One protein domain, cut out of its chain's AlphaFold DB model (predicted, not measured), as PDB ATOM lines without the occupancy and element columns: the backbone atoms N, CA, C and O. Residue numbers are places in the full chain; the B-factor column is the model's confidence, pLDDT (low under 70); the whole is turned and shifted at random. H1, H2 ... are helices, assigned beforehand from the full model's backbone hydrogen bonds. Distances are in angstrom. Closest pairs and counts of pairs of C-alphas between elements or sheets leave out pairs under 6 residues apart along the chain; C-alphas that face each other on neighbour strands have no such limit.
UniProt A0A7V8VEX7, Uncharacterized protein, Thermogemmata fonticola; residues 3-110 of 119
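AT A GLANCE: This is residues 3 to 110 of the 119 residues of an uncharacterized protein of Thermogemmata fonticola (UniProt A0A7V8VEX7). A head of short helices, with H5, H4, H3 and H6 in it and H2 at its inner end, lies at one end of an elongated model, and the lone helix H1 lies far out at the other end of a long bare link, residues 13 to 26. H7 lies between them, beside H2. The printed part has 108 residues with seven named helices, H1 to H7 in chain order, and no named strand: all helix. It is only just loose, close to compact, with a radius of gyration of the C-alphas of 15.9 A, and spans 49 by 29 by 24 A.

IN THESE COORDINATES: Find C-alpha 68 at (-83.735, -118.442, 5.182); from there H5, the longest helix, runs 15.5 A to residue 78. H4 is residues 47 to 56, 14.2 A; H3 residues 37 to 42; H6 residues 85 to 94, 14.5 A; H2 residues 27 to 30. H1, residues 3 to 12, 14.4 A, begins at (-104.442, -114.129, 4.406), and H7, residues 103 to 110, ends at (-98.054, -99.912, 3.651).

HOW THE PARTS SIT: Start at H5: it forms a helical hairpin with H4, touching at a steep tilt of 42 degrees, opposite ways, closest at the C-alphas of Leu 75 and Tyr 50, 7.2 A. H2 touches H5, C-alphas 28 and 68 being closest at 5.4 A. H3 touches H6 at a shallow tilt of 13 degrees, opposite ways; C-alphas 37 and 94 are closest, 6.2 A. H7 is close to H2 but not clearly touching, C-alphas 105 and 30 at 7.6 A. H1 touches no helix. Every O i to N i+4 pair is within hydrogen-bond range in H1 and H3 to H7; H2 is too short for one.

THE WHOLE: The farthest C-alphas, Gly 14 and Gln 48, are 50.7 A apart. The printed part has no cut. The links H1 to H2 and H4 to H5 are long. Mean pLDDT of the printed part is 92.0, and no printed residue is under 70.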
ATOM      1  N   GLU A   3    -104.417-115.509   3.919       91.94
ATOM      2  CA  GLU A   3    -104.442-114.129   4.406       91.94
ATOM      3  C   GLU A   3    -105.867-113.596   4.650       91.94
ATOM      4  O   GLU A   3    -106.201-113.183   5.758       91.94
ATOM      5  N   GLU A   4    -106.736-113.700   3.641       91.56
ATOM      6  CA  GLU A   4    -108.144-113.286   3.719       91.56
ATOM      7  C   GLU A   4    -108.939-114.077   4.759       91.56
ATOM      8  O   GLU A   4    -109.873-113.560   5.372       91.56
ATOM      9  N   ARG A   5    -108.579-115.350   4.967       95.06
ATOM     10  CA  ARG A   5    -109.208-116.175   6.000       95.06
ATOM     11  C   ARG A   5    -108.834-115.662   7.391       95.06
ATOM     12  O   ARG A   5    -109.733-115.408   8.182       95.06
ATOM     13  N   VAL A   6    -107.542-115.445   7.648       94.56
ATOM     14  CA  VAL A   6    -107.047-114.921   8.933       94.56
ATOM     15  C   VAL A   6    -107.653-113.548   9.227       94.56
ATOM     16  O   VAL A   6    -108.157-113.317  10.322       94.56
ATOM     17  N   LYS A   7    -107.682-112.651   8.235       94.44
ATOM     18  CA  LYS A   7    -108.295-111.325   8.383       94.44
ATOM     19  C   LYS A   7    -109.780-111.414   8.753       94.44
ATOM     20  O   LYS A   7    -110.231-110.722   9.662       94.44
ATOM     21  N   ARG A   8    -110.533-112.297   8.093       94.31
ATOM     22  CA  ARG A   8    -111.957-112.519   8.381       94.31
ATOM     23  C   ARG A   8    -112.188-113.064   9.790       94.31
ATOM     24  O   ARG A   8    -113.099-112.605  10.469       94.31
ATOM     25  N   GLU A   9    -111.379-114.022  10.229       95.56
ATOM     26  CA  GLU A   9    -111.469-114.606  11.575       95.56
ATOM     27  C   GLU A   9    -111.170-113.564  12.666       95.56
ATOM     28  O   GLU A   9    -111.869-113.506  13.682       95.56
ATOM     29  N   LEU A  10    -110.198-112.674  12.432       94.88
ATOM     30  CA  LEU A  10    -109.914-111.542  13.321       94.88
ATOM     31  C   LEU A  10    -111.124-110.603  13.434       94.88
ATOM     32  O   LEU A  10    -111.547-110.272  14.542       94.88
ATOM     33  N   GLN A  11    -111.736-110.245  12.303       94.44
ATOM     34  CA  GLN A  11    -112.931-109.395  12.272       94.44
ATOM     35  C   GLN A  11    -114.125-110.036  12.990       94.44
ATOM     36  O   GLN A  11    -114.802-109.368  13.771       94.44
ATOM     37  N   GLN A  12    -114.355-111.336  12.786       95.06
ATOM     38  CA  GLN A  12    -115.400-112.095  13.488       95.06
ATOM     39  C   GLN A  12    -115.165-112.159  15.003       95.06
ATOM     40  O   GLN A  12    -116.122-112.229  15.769       95.06
ATOM     41  N   SER A  13    -113.906-112.077  15.431       95.88
ATOM     42  CA  SER A  13    -113.506-112.047  16.841       95.88
ATOM     43  C   SER A  13    -113.553-110.641  17.461       95.88
ATOM     44  O   SER A  13    -113.103-110.455  18.588       95.88
ATOM     45  N   GLY A  14    -114.073-109.639  16.738       95.12
ATOM     46  CA  GLY A  14    -114.228-108.262  17.218       95.12
ATOM     47  C   GLY A  14    -113.079-107.313  16.859       95.12
ATOM     48  O   GLY A  14    -113.151-106.127  17.187       95.12
ATOM     49  N   TRP A  15    -112.045-107.777  16.152       93.81
ATOM     50  CA  TRP A  15    -110.940-106.926  15.702       93.81
ATOM     51  C   TRP A  15    -111.290-106.228  14.384       93.81
ATOM     52  O   TRP A  15    -111.018-106.735  13.297       93.81
ATOM     53  N   GLN A  16    -111.910-105.051  14.482       87.44
ATOM     54  CA  GLN A  16    -112.381-104.292  13.313       87.44
ATOM     55  C   GLN A  16    -111.242-103.663  12.493       87.44
ATOM     56  O   GLN A  16    -111.334-103.604  11.270       87.44
ATOM     57  N   ASN A  17    -110.147-103.264  13.151       88.94
ATOM     58  CA  ASN A  17    -108.969-102.650  12.526       88.94
ATOM     59  C   ASN A  17    -107.780-103.616  12.573       88.94
ATOM     60  O   ASN A  17    -106.828-103.412  13.322       88.94
ATOM     61  N   ALA A  18    -107.876-104.711  11.820       92.69
ATOM     62  CA  ALA A  18    -106.845-105.738  11.760       92.69
ATOM     63  C   ALA A  18    -106.472-106.087  10.317       92.69
ATOM     64  O   ALA A  18    -107.321-106.143   9.425       92.69
ATOM     65  N   GLU A  19    -105.191-106.376  10.117       94.38
ATOM     66  CA  GLU A  19    -104.637-106.842   8.852       94.38
ATOM     67  C   GLU A  19    -103.826-108.118   9.068       94.38
ATOM     68  O   GLU A  19    -103.239-108.329  10.129       94.38
ATOM     69  N   ALA A  20    -103.791-108.965   8.042       93.62
ATOM     70  CA  ALA A  20    -102.983-110.177   8.021       93.62
ATOM     71  C   ALA A  20    -101.842-110.015   7.010       93.62
ATOM     72  O   ALA A  20    -102.075-109.605   5.870       93.62
ATOM     73  N   VAL A  21    -100.624-110.353   7.432       92.44
ATOM     74  CA  VAL A  21     -99.425-110.420   6.588       92.44
ATOM     75  C   VAL A  21     -98.878-111.836   6.695       92.44
ATOM     76  O   VAL A  21     -98.567-112.298   7.792       92.44
ATOM     77  N   ILE A  22     -98.788-112.537   5.566       90.38
ATOM     78  CA  ILE A  22     -98.282-113.912   5.524       90.38
ATOM     79  C   ILE A  22     -96.801-113.894   5.169       90.38
ATOM     80  O   ILE A  22     -96.417-113.382   4.122       90.38
ATOM     81  N   LEU A  23     -95.979-114.471   6.042       86.50
ATOM     82  CA  LEU A  23     -94.566-114.714   5.775       86.50
ATOM     83  C   LEU A  23     -94.438-116.116   5.186       86.50
ATOM     84  O   LEU A  23     -94.837-117.082   5.831       86.50
ATOM     85  N   ASP A  24     -93.918-116.206   3.967       82.88
ATOM     86  CA  ASP A  24     -93.676-117.470   3.276       82.88
ATOM     87  C   ASP A  24     -92.276-117.420   2.639       82.88
ATOM     88  O   ASP A  24     -92.077-116.674   1.671       82.88
ATOM     89  N   PRO A  25     -91.273-118.131   3.193       82.12
ATOM     90  CA  PRO A  25     -91.384-119.152   4.249       82.12
ATOM     91  C   PRO A  25     -91.337-118.612   5.697       82.12
ATOM     92  O   PRO A  25     -92.162-119.000   6.519       82.12
ATOM     93  N   GLU A  26     -90.411-117.706   6.036       88.94
ATOM     94  CA  GLU A  26     -90.255-117.126   7.384       88.94
ATOM     95  C   GLU A  26     -89.762-115.670   7.335       88.94
ATOM     96  O   GLU A  26     -89.339-115.178   6.291       88.94
ATOM     97  N   LEU A  27     -89.747-114.982   8.485       87.12
ATOM     98  CA  LEU A  27     -89.306-113.585   8.619       87.12
ATOM     99  C   LEU A  27     -87.872-113.346   8.124       87.12
ATOM    100  O   LEU A  27     -87.571-112.288   7.570       87.12
ATOM    101  N   GLU A  28     -86.977-114.318   8.303       91.12
ATOM    102  CA  GLU A  28     -85.571-114.217   7.905       91.12
ATOM    103  C   GLU A  28     -85.399-113.986   6.403       91.12
ATOM    104  O   GLU A  28     -84.358-113.493   5.976       91.12
ATOM    105  N   VAL A  29     -86.426-114.256   5.594       89.19
ATOM    106  CA  VAL A  29     -86.447-113.914   4.168       89.19
ATOM    107  C   VAL A  29     -86.213-112.415   3.923       89.19
ATOM    108  O   VAL A  29     -85.725-112.026   2.863       89.19
ATOM    109  N   TRP A  30     -86.518-111.548   4.892       88.88
ATOM    110  CA  TRP A  30     -86.245-110.110   4.808       88.88
ATOM    111  C   TRP A  30     -84.810-109.739   5.194       88.88
ATOM    112  O   TRP A  30     -84.362-108.651   4.854       88.88
ATOM    113  N   VAL A  31     -84.069-110.630   5.860       90.19
ATOM    114  CA  VAL A  31     -82.648-110.416   6.184       90.19
ATOM    115  C   VAL A  31     -81.783-110.558   4.935       90.19
ATOM    116  O   VAL A  31     -80.827-109.811   4.765       90.19
ATOM    117  N   PHE A  32     -82.132-111.480   4.036       90.19
ATOM    118  CA  PHE A  32     -81.404-111.725   2.788       90.19
ATOM    119  C   PHE A  32     -81.797-110.726   1.689       90.19
ATOM    120  O   PHE A  32     -82.289-111.104   0.625       90.19
ATOM    121  N   VAL A  33     -81.599-109.439   1.971       87.00
ATOM    122  CA  VAL A  33     -81.619-108.356   0.979       87.00
ATOM    123  C   VAL A  33     -80.205-108.066   0.490       87.00
ATOM    124  O   VAL A  33     -79.222-108.411   1.147       87.00
ATOM    125  N   ASP A  34     -80.103-107.412  -0.662       85.75
ATOM    126  CA  ASP A  34     -78.825-106.954  -1.195       85.75
ATOM    127  C   ASP A  34     -78.302-105.766  -0.371       85.75
ATOM    128  O   ASP A  34     -78.658-104.607  -0.593       85.75
ATOM    129  N   SER A  35     -77.539-106.073   0.679       88.81
ATOM    130  CA  SER A  35     -76.927-105.085   1.558       88.81
ATOM    131  C   SER A  35     -75.595-105.602   2.106       88.81
ATOM    132  O   SER A  35     -75.555-106.694   2.682       88.81
ATOM    133  N   PRO A  36     -74.516-104.797   2.045       88.44
ATOM    134  CA  PRO A  36     -73.213-105.176   2.595       88.44
ATOM    135  C   PRO A  36     -73.231-105.298   4.126       88.44
ATOM    136  O   PRO A  36     -72.338-105.889   4.725       88.44
ATOM    137  N   HIS A  37     -74.259-104.769   4.797       93.00
ATOM    138  CA  HIS A  37     -74.384-104.858   6.251       93.00
ATOM    139  C   HIS A  37     -74.907-106.212   6.733       93.00
ATOM    140  O   HIS A  37     -74.703-106.560   7.895       93.00
ATOM    141  N   VAL A  38     -75.548-107.001   5.868       93.81
ATOM    142  CA  VAL A  38     -76.028-108.344   6.222       93.81
ATOM    143  C   VAL A  38     -74.863-109.255   6.628       93.81
ATOM    144  O   VAL A  38     -74.866-109.703   7.781       93.81
ATOM    145  N   PRO A  39     -73.826-109.485   5.792       95.56
ATOM    146  CA  PRO A  39     -72.686-110.318   6.184       95.56
ATOM    147  C   PRO A  39     -71.937-109.766   7.405       95.56
ATOM    148  O   PRO A  39     -71.473-110.544   8.237       95.56
ATOM    149  N   GLN A  40     -71.889-108.442   7.594       95.25
ATOM    150  CA  GLN A  40     -71.299-107.843   8.800       95.25
ATOM    151  C   GLN A  40     -72.005-108.281  10.088       95.25
ATOM    152  O   GLN A  40     -71.366-108.404  11.128       95.25
ATOM    153  N   VAL A  41     -73.322-108.496  10.041       95.38
ATOM    154  CA  VAL A  41     -74.114-108.804  11.237       95.38
ATOM    155  C   VAL A  41     -74.279-110.306  11.450       95.38
ATOM    156  O   VAL A  41     -74.194-110.756  12.590       95.38
ATOM    157  N   ILE A  42     -74.510-111.089  10.389       96.25
ATOM    158  CA  ILE A  42     -74.811-112.528  10.520       96.25
ATOM    159  C   ILE A  42     -73.630-113.447  10.200       96.25
ATOM    160  O   ILE A  42     -73.714-114.640  10.476       96.25
ATOM    161  N   ALA A  43     -72.541-112.908   9.646       96.94
ATOM    162  CA  ALA A  43     -71.324-113.647   9.314       96.94
ATOM    163  C   ALA A  43     -70.048-112.988   9.879       96.94
ATOM    164  O   ALA A  43     -68.950-113.351   9.467       96.94
ATOM    165  N   ASP A  44     -70.179-112.042  10.818       95.69
ATOM    166  CA  ASP A  44     -69.059-111.307  11.439       95.69
ATOM    167  C   ASP A  44     -68.099-110.669  10.412       95.69
ATOM    168  O   ASP A  44     -66.885-110.647  10.584       95.69
ATOM    169  N   GLY A  45     -68.647-110.204   9.284       95.25
ATOM    170  CA  GLY A  45     -67.868-109.606   8.194       95.25
ATOM    171  C   GLY A  45     -67.180-110.609   7.262       95.25
ATOM    172  O   GLY A  45     -66.497-110.187   6.334       95.25
ATOM    173  N   ASP A  46     -67.374-111.916   7.448       96.81
ATOM    174  CA  ASP A  46     -66.867-112.933   6.522       96.81
ATOM    175  C   ASP A  46     -67.748-113.028   5.267       96.81
ATOM    176  O   ASP A  46     -68.676-113.839   5.159       96.81
ATOM    177  N   GLU A  47     -67.452-112.155   4.307       95.31
ATOM    178  CA  GLU A  47     -68.143-112.091   3.019       95.31
ATOM    179  C   GLU A  47     -67.949-113.355   2.180       95.31
ATOM    180  O   GLU A  47     -68.854-113.739   1.431       95.31
ATOM    181  N   GLN A  48     -66.804-114.030   2.316       95.94
ATOM    182  CA  GLN A  48     -66.520-115.254   1.579       95.94
ATOM    183  C   GLN A  48     -67.424-116.385   2.068       95.94
ATOM    184  O   GLN A  48     -68.091-117.021   1.251       95.94
ATOM    185  N   LEU A  49     -67.508-116.599   3.383       96.31
ATOM    186  CA  LEU A  49     -68.409-117.586   3.970       96.31
ATOM    187  C   LEU A  49     -69.866-117.285   3.620       96.31
ATOM    188  O   LEU A  49     -70.605-118.184   3.210       96.31
ATOM    189  N   TYR A  50     -70.282-116.024   3.782       96.69
ATOM    190  CA  TYR A  50     -71.642-115.597   3.472       96.69
ATOM    191  C   TYR A  50     -72.000-115.907   2.017       96.69
ATOM    192  O   TYR A  50     -72.992-116.593   1.760       96.69
ATOM    193  N   SER A  51     -71.158-115.473   1.075       94.75
ATOM    194  CA  SER A  51     -71.373-115.684  -0.358       94.75
ATOM    195  C   SER A  51     -71.362-117.169  -0.712       94.75
ATOM    196  O   SER A  51     -72.244-117.636  -1.428       94.75
ATOM    197  N   GLN A  52     -70.425-117.947  -0.157       96.25
ATOM    198  CA  GLN A  52     -70.367-119.393  -0.368       96.25
ATOM    199  C   GLN A  52     -71.651-120.080   0.095       96.25
ATOM    200  O   GLN A  52     -72.259-120.810  -0.689       96.25
ATOM    201  N   LYS A  53     -72.108-119.840   1.332       95.94
ATOM    202  CA  LYS A  53     -73.348-120.460   1.817       95.94
ATOM    203  C   LYS A  53     -74.570-119.981   1.036       95.94
ATOM    204  O   LYS A  53     -75.450-120.784   0.741       95.94
ATOM    205  N   LEU A  54     -74.619-118.701   0.669       94.44
ATOM    206  CA  LEU A  54     -75.729-118.139  -0.091       94.44
ATOM    207  C   LEU A  54     -75.813-118.722  -1.508       94.44
ATOM    208  O   LEU A  54     -76.922-118.942  -1.989       94.44
ATOM    209  N   THR A  55     -74.685-118.985  -2.169       94.50
ATOM    210  CA  THR A  55     -74.648-119.606  -3.503       94.50
ATOM    211  C   THR A  55     -75.064-121.075  -3.471       94.50
ATOM    212  O   THR A  55     -75.745-121.525  -4.385       94.50
ATOM    213  N   HIS A  56     -74.706-121.815  -2.418       95.19
ATOM    214  CA  HIS A  56     -75.095-123.224  -2.269       95.19
ATOM    215  C   HIS A  56     -76.524-123.413  -1.740       95.19
ATOM    216  O   HIS A  56     -77.048-124.524  -1.774       95.19
ATOM    217  N   ALA A  57     -77.155-122.353  -1.232       94.62
ATOM    218  CA  ALA A  57     -78.525-122.415  -0.756       94.62
ATOM    219  C   ALA A  57     -79.511-122.531  -1.924       94.62
ATOM    220  O   ALA A  57     -79.450-121.766  -2.889       94.62
ATOM    221  N   GLU A  58     -80.480-123.436  -1.781       94.19
ATOM    222  CA  GLU A  58     -81.647-123.495  -2.658       94.19
ATOM    223  C   GLU A  58     -82.361-122.136  -2.678       94.19
ATOM    224  O   GLU A  58     -82.478-121.464  -1.645       94.19
ATOM    225  N   LYS A  59     -82.820-121.713  -3.860       91.94
ATOM    226  CA  LYS A  59     -83.455-120.411  -4.065       91.94
ATOM    227  C   LYS A  59     -84.965-120.545  -4.188       91.94
ATOM    228  O   LYS A  59     -85.472-121.415  -4.887       91.94
ATOM    229  N   SER A  60     -85.681-119.634  -3.542       88.69
ATOM    230  CA  SER A  60     -87.106-119.422  -3.757       88.69
ATOM    231  C   SER A  60     -87.350-118.685  -5.077       88.69
ATOM    232  O   SER A  60     -86.430-118.187  -5.731       88.69
ATOM    233  N   ARG A  61     -88.626-118.534  -5.445       84.12
ATOM    234  CA  ARG A  61     -89.050-117.781  -6.641       84.12
ATOM    235  C   ARG A  61     -88.610-116.313  -6.636       84.12
ATOM    236  O   ARG A  61     -88.529-115.707  -7.696       84.12
ATOM    237  N   LEU A  62     -88.325-115.751  -5.460       82.81
ATOM    238  CA  LEU A  62     -87.849-114.375  -5.292       82.81
ATOM    239  C   LEU A  62     -86.313-114.271  -5.303       82.81
ATOM    240  O   LEU A  62     -85.771-113.250  -4.894       82.81
ATOM    241  N   ASN A  63     -85.607-115.327  -5.728       86.50
ATOM    242  CA  ASN A  63     -84.142-115.426  -5.712       86.50
ATOM    243  C   ASN A  63     -83.510-115.262  -4.309       86.50
ATOM    244  O   ASN A  63     -82.330-114.950  -4.153       86.50
ATOM    245  N   LYS A  64     -84.308-115.498  -3.266       89.31
ATOM    246  CA  LYS A  64     -83.886-115.528  -1.863       89.31
ATOM    247  C   LYS A  64     -83.659-116.974  -1.420       89.31
ATOM    248  O   LYS A  64     -84.109-117.877  -2.117       89.31
ATOM    249  N   PRO A  65     -82.988-117.244  -0.292       93.06
ATOM    250  CA  PRO A  65     -82.894-118.604   0.233       93.06
ATOM    251  C   PRO A  65     -84.285-119.215   0.445       93.06
ATOM    252  O   PRO A  65     -85.161-118.558   1.000       93.06
ATOM    253  N   ALA A  66     -84.482-120.463   0.024       93.44
ATOM    254  CA  ALA A  66     -85.716-121.215   0.255       93.44
ATOM    255  C   ALA A  66     -85.898-121.597   1.733       93.44
ATOM    256  O   ALA A  66     -87.020-121.780   2.186       93.44
ATOM    257  N   ARG A  67     -84.792-121.685   2.483       94.69
ATOM    258  CA  ARG A  67     -84.761-121.927   3.933       94.69
ATOM    259  C   ARG A  67     -83.963-120.831   4.645       94.69
ATOM    260  O   ARG A  67     -82.836-121.069   5.090       94.69
ATOM    261  N   PRO A  68     -84.482-119.593   4.690       94.69
ATOM    262  CA  PRO A  68     -83.735-118.442   5.182       94.69
ATOM    263  C   PRO A  68     -83.380-118.579   6.664       94.69
ATOM    264  O   PRO A  68     -82.256-118.254   7.050       94.69
ATOM    265  N   LYS A  69     -84.280-119.128   7.489       95.12
ATOM    266  CA  LYS A  69     -84.002-119.355   8.910       95.12
ATOM    267  C   LYS A  69     -82.820-120.300   9.124       95.12
ATOM    268  O   LYS A  69     -81.895-119.953   9.855       95.12
ATOM    269  N   GLU A  70     -82.830-121.457   8.464       96.69
ATOM    270  CA  GLU A  70     -81.764-122.463   8.580       96.69
ATOM    271  C   GLU A  70     -80.420-121.910   8.088       96.69
ATOM    272  O   GLU A  70     -79.390-122.102   8.737       96.69
ATOM    273  N   LEU A  71     -80.426-121.169   6.975       96.94
ATOM    274  CA  LEU A  71     -79.219-120.540   6.444       96.94
ATOM    275  C   LEU A  71     -78.639-119.504   7.418       96.94
ATOM    276  O   LEU A  71     -77.431-119.499   7.664       96.94
ATOM    277  N   MET A  72     -79.489-118.646   7.992       96.75
ATOM    278  CA  MET A  72     -79.066-117.665   8.993       96.75
ATOM    279  C   MET A  72     -78.497-118.368  10.232       96.75
ATOM    280  O   MET A  72     -77.423-118.005  10.700       96.75
ATOM    281  N   GLU A  73     -79.157-119.412  10.737       96.94
ATOM    282  CA  GLU A  73     -78.680-120.186  11.891       96.94
ATOM    283  C   GLU A  73     -77.340-120.874  11.625       96.94
ATOM    284  O   GLU A  73     -76.475-120.880  12.502       96.94
ATOM    285  N   ALA A  74     -77.132-121.402  10.417       97.56
ATOM    286  CA  ALA A  74     -75.863-121.997  10.021       97.56
ATOM    287  C   ALA A  74     -74.720-120.967  10.021       97.56
ATOM    288  O   ALA A  74     -73.638-121.263  10.529       97.56
ATOM    289  N   LEU A  75     -74.961-119.759   9.497       97.81
ATOM    290  CA  LEU A  75     -73.986-118.659   9.511       97.81
ATOM    291  C   LEU A  75     -73.642-118.230  10.943       97.81
ATOM    292  O   LEU A  75     -72.468-118.195  11.320       97.81
ATOM    293  N   LEU A  76     -74.666-117.990  11.768       97.75
ATOM    294  CA  LEU A  76     -74.490-117.587  13.164       97.75
ATOM    295  C   LEU A  76     -73.740-118.647  13.973       97.75
ATOM    296  O   LEU A  76     -72.844-118.310  14.746       97.75
ATOM    297  N   ARG A  77     -74.069-119.931  13.785       97.69
ATOM    298  CA  ARG A  77     -73.412-121.045  14.479       97.69
ATOM    299  C   ARG A  77     -71.934-121.139  14.123       97.69
ATOM    300  O   ARG A  77     -71.112-121.322  15.019       97.69
ATOM    301  N   GLU A  78     -71.597-121.006  12.846       97.50
ATOM    302  CA  GLU A  78     -70.211-121.081  12.378       97.50
ATOM    303  C   GLU A  78     -69.359-119.932  12.925       97.50
ATOM    304  O   GLU A  78     -68.221-120.142  13.345       97.50
ATOM    305  N   LYS A  79     -69.947-118.736  13.028       97.44
ATOM    306  CA  LYS A  79     -69.307-117.551  13.614       97.44
ATOM    307  C   LYS A  79     -69.479-117.409  15.122       97.44
ATOM    308  O   LYS A  79     -68.977-116.454  15.703       97.44
ATOM    309  N   ARG A  80     -70.152-118.363  15.777       97.12
ATOM    310  CA  ARG A  80     -70.457-118.340  17.220       97.12
ATOM    311  C   ARG A  80     -71.178-117.056  17.662       97.12
ATOM    312  O   ARG A  80     -71.010-116.599  18.790       97.12
ATOM    313  N   ILE A  81     -72.001-116.490  16.784       97.25
ATOM    314  CA  ILE A  81     -72.806-115.302  17.066       97.25
ATOM    315  C   ILE A  81     -74.104-115.754  17.751       97.25
ATOM    316  O   ILE A  81     -74.846-116.561  17.185       97.25
ATOM    317  N   PRO A  82     -74.433-115.248  18.951       95.81
ATOM    318  CA  PRO A  82     -75.678-115.604  19.612       95.81
ATOM    319  C   PRO A  82     -76.879-114.992  18.882       95.81
ATOM    320  O   PRO A  82     -76.965-113.775  18.679       95.81
ATOM    321  N   ARG A  83     -77.861-115.834  18.553       95.12
ATOM    322  CA  ARG A  83     -79.164-115.397  18.041       95.12
ATOM    323  C   ARG A  83     -79.948-114.728  19.174       95.12
ATOM    324  O   ARG A  83     -80.533-115.398  20.016       95.12
ATOM    325  N   SER A  84     -79.922-113.398  19.217       94.56
ATOM    326  CA  SER A  84     -80.506-112.590  20.297       94.56
ATOM    327  C   SER A  84     -81.348-111.439  19.752       94.56
ATOM    328  O   SER A  84     -81.158-111.016  18.614       94.56
ATOM    329  N   SER A  85     -82.223-110.860  20.577       93.12
ATOM    330  CA  SER A  85     -82.994-109.660  20.204       93.12
ATOM    331  C   SER A  85     -82.092-108.500  19.761       93.12
ATOM    332  O   SER A  85     -82.435-107.755  18.847       93.12
ATOM    333  N   SER A  86     -80.894-108.391  20.349       93.94
ATOM    334  CA  SER A  86     -79.900-107.382  19.965       93.94
ATOM    335  C   SER A  86     -79.355-107.568  18.542       93.94
ATOM    336  O   SER A  86     -79.034-106.583  17.881       93.94
ATOM    337  N   LEU A  87     -79.291-108.807  18.036       94.12
ATOM    338  CA  LEU A  87     -78.895-109.101  16.655       94.12
ATOM    339  C   LEU A  87     -79.919-108.527  15.670       94.12
ATOM    340  O   LEU A  87     -79.550-107.851  14.713       94.12
ATOM    341  N   TYR A  88     -81.206-108.751  15.940       91.88
ATOM    342  CA  TYR A  88     -82.296-108.218  15.123       91.88
ATOM    343  C   TYR A  88     -82.364-106.695  15.174       91.88
ATOM    344  O   TYR A  88     -82.573-106.068  14.141       91.88
ATOM    345  N   LEU A  89     -82.105-106.091  16.339       92.19
ATOM    346  CA  LEU A  89     -81.975-104.639  16.449       92.19
ATOM    347  C   LEU A  89     -80.841-104.108  15.558       92.19
ATOM    348  O   LEU A  89     -81.049-103.153  14.816       92.19
ATOM    349  N   LYS A  90     -79.663-104.750  15.576       93.25
ATOM    350  CA  LYS A  90     -78.532-104.372  14.708       93.25
ATOM    351  C   LYS A  90     -78.883-104.492  13.223       93.25
ATOM    352  O   LYS A  90     -78.523-103.604  12.455       93.25
ATOM    353  N   LEU A  91     -79.582-105.559  12.826       92.31
ATOM    354  CA  LEU A  91     -80.078-105.725  11.457       92.31
ATOM    355  C   LEU A  91     -81.031-104.587  11.086       92.31
ATOM    356  O   LEU A  91     -80.791-103.907  10.097       92.31
ATOM    357  N   ALA A  92     -82.044-104.321  11.911       89.75
ATOM    358  CA  ALA A  92     -83.030-103.272  11.662       89.75
ATOM    359  C   ALA A  92     -82.416-101.860  11.587       89.75
ATOM    360  O   ALA A  92     -82.927-101.008  10.869       89.75
ATOM    361  N   GLN A  93     -81.319-101.606  12.310       91.19
ATOM    362  CA  GLN A  93     -80.618-100.319  12.298       91.19
ATOM    363  C   GLN A  93     -79.695-100.126  11.087       91.19
ATOM    364  O   GLN A  93     -79.507 -98.995  10.650       91.19
ATOM    365  N   LYS A  94     -79.067-101.199  10.587       89.12
ATOM    366  CA  LYS A  94     -78.016-101.109   9.555       89.12
ATOM    367  C   LYS A  94     -78.466-101.547   8.167       89.12
ATOM    368  O   LYS A  94     -77.942-101.057   7.173       89.12
ATOM    369  N   VAL A  95     -79.380-102.505   8.085       86.81
ATOM    370  CA  VAL A  95     -79.818-103.082   6.817       86.81
ATOM    371  C   VAL A  95     -80.995-102.269   6.300       86.81
ATOM    372  O   VAL A  95     -82.077-102.279   6.883       86.81
ATOM    373  N   SER A  96     -80.789-101.566   5.187       81.88
ATOM    374  CA  SER A  96     -81.894-100.902   4.502       81.88
ATOM    375  C   SER A  96     -82.800-101.939   3.843       81.88
ATOM    376  O   SER A  96     -82.346-102.759   3.046       81.88
ATOM    377  N   LEU A  97     -84.097-101.851   4.126       79.38
ATOM    378  CA  LEU A  97     -85.141-102.623   3.447       79.38
ATOM    379  C   LEU A  97     -85.837-101.805   2.345       79.38
ATOM    380  O   LEU A  97     -86.878-102.217   1.834       79.38
ATOM    381  N   SER A  98     -85.282-100.647   1.960       75.19
ATOM    382  CA  SER A  98     -85.875 -99.754   0.951       75.19
ATOM    383  C   SER A  98     -86.117-100.444  -0.394       75.19
ATOM    384  O   SER A  98     -87.124-100.173  -1.044       75.19
ATOM    385  N   ASN A  99     -85.231-101.373  -0.765       76.00
ATOM    386  CA  ASN A  99     -85.265-102.109  -2.031       76.00
ATOM    387  C   ASN A  99     -85.891-103.509  -1.888       76.00
ATOM    388  O   ASN A  99     -85.772-104.337  -2.789       76.00
ATOM    389  N   CYS A 100     -86.529-103.811  -0.752       81.19
ATOM    390  CA  CYS A 100     -87.191-105.092  -0.550       81.19
ATOM    391  C   CYS A 100     -88.444-105.177  -1.438       81.19
ATOM    392  O   CYS A 100     -89.409-104.442  -1.235       81.19
ATOM    393  N   SER A 101     -88.429-106.084  -2.415       82.81
ATOM    394  CA  SER A 101     -89.534-106.348  -3.352       82.81
ATOM    395  C   SER A 101     -90.499-107.441  -2.873       82.81
ATOM    396  O   SER A 101     -91.361-107.899  -3.618       82.81
ATOM    397  N   ASP A 102     -90.339-107.880  -1.627       87.38
ATOM    398  CA  ASP A 102     -91.118-108.951  -1.022       87.38
ATOM    399  C   ASP A 102     -92.574-108.500  -0.786       87.38
ATOM    400  O   ASP A 102     -92.782-107.516  -0.067       87.38
ATOM    401  N   PRO A 103     -93.590-109.180  -1.355       88.69
ATOM    402  CA  PRO A 103     -94.980-108.732  -1.254       88.69
ATOM    403  C   PRO A 103     -95.475-108.578   0.188       88.69
ATOM    404  O   PRO A 103     -96.184-107.619   0.496       88.69
ATOM    405  N   ALA A 104     -95.065-109.479   1.088       90.31
ATOM    406  CA  ALA A 104     -95.457-109.433   2.491       90.31
ATOM    407  C   ALA A 104     -94.840-108.224   3.206       90.31
ATOM    408  O   ALA A 104     -95.516-107.541   3.979       90.31
ATOM    409  N   PHE A 105     -93.574-107.913   2.906       89.81
ATOM    410  CA  PHE A 105     -92.909-106.727   3.444       89.81
ATOM    411  C   PHE A 105     -93.552-105.434   2.939       89.81
ATOM    412  O   PHE A 105     -93.812-104.522   3.722       89.81
ATOM    413  N   LEU A 106     -93.831-105.353   1.633       90.31
ATOM    414  CA  LEU A 106     -94.470-104.185   1.029       90.31
ATOM    415  C   LEU A 106     -95.848-103.928   1.647       90.31
ATOM    416  O   LEU A 106     -96.139-102.789   2.012       90.31
ATOM    417  N   LYS A 107     -96.644-104.988   1.840       92.56
ATOM    418  CA  LYS A 107     -97.938-104.910   2.522       92.56
ATOM    419  C   LYS A 107     -97.788-104.428   3.966       92.56
ATOM    420  O   LYS A 107     -98.471-103.489   4.359       92.56
ATOM    421  N   LEU A 108     -96.875-105.019   4.743       92.50
ATOM    422  CA  LEU A 108     -96.621-104.591   6.123       92.50
ATOM    423  C   LEU A 108     -96.237-103.108   6.190       92.50
ATOM    424  O   LEU A 108     -96.786-102.364   7.000       92.50
ATOM    425  N   ARG A 109     -95.309-102.673   5.331       91.50
ATOM    426  CA  ARG A 109     -94.864-101.278   5.263       91.50
ATOM    427  C   ARG A 109     -96.032-100.342   4.973       91.50
ATOM    428  O   ARG A 109     -96.162 -99.332   5.655       91.50
ATOM    429  N   GLN A 110     -96.871-100.691   3.999       92.50
ATOM    430  CA  GLN A 110     -98.054 -99.912   3.651       92.50
ATOM    431  C   GLN A 110     -99.021 -99.799   4.839       92.50
ATOM    432  O   GLN A 110     -99.368 -98.685   5.217       92.50
TER     433      GLN A 110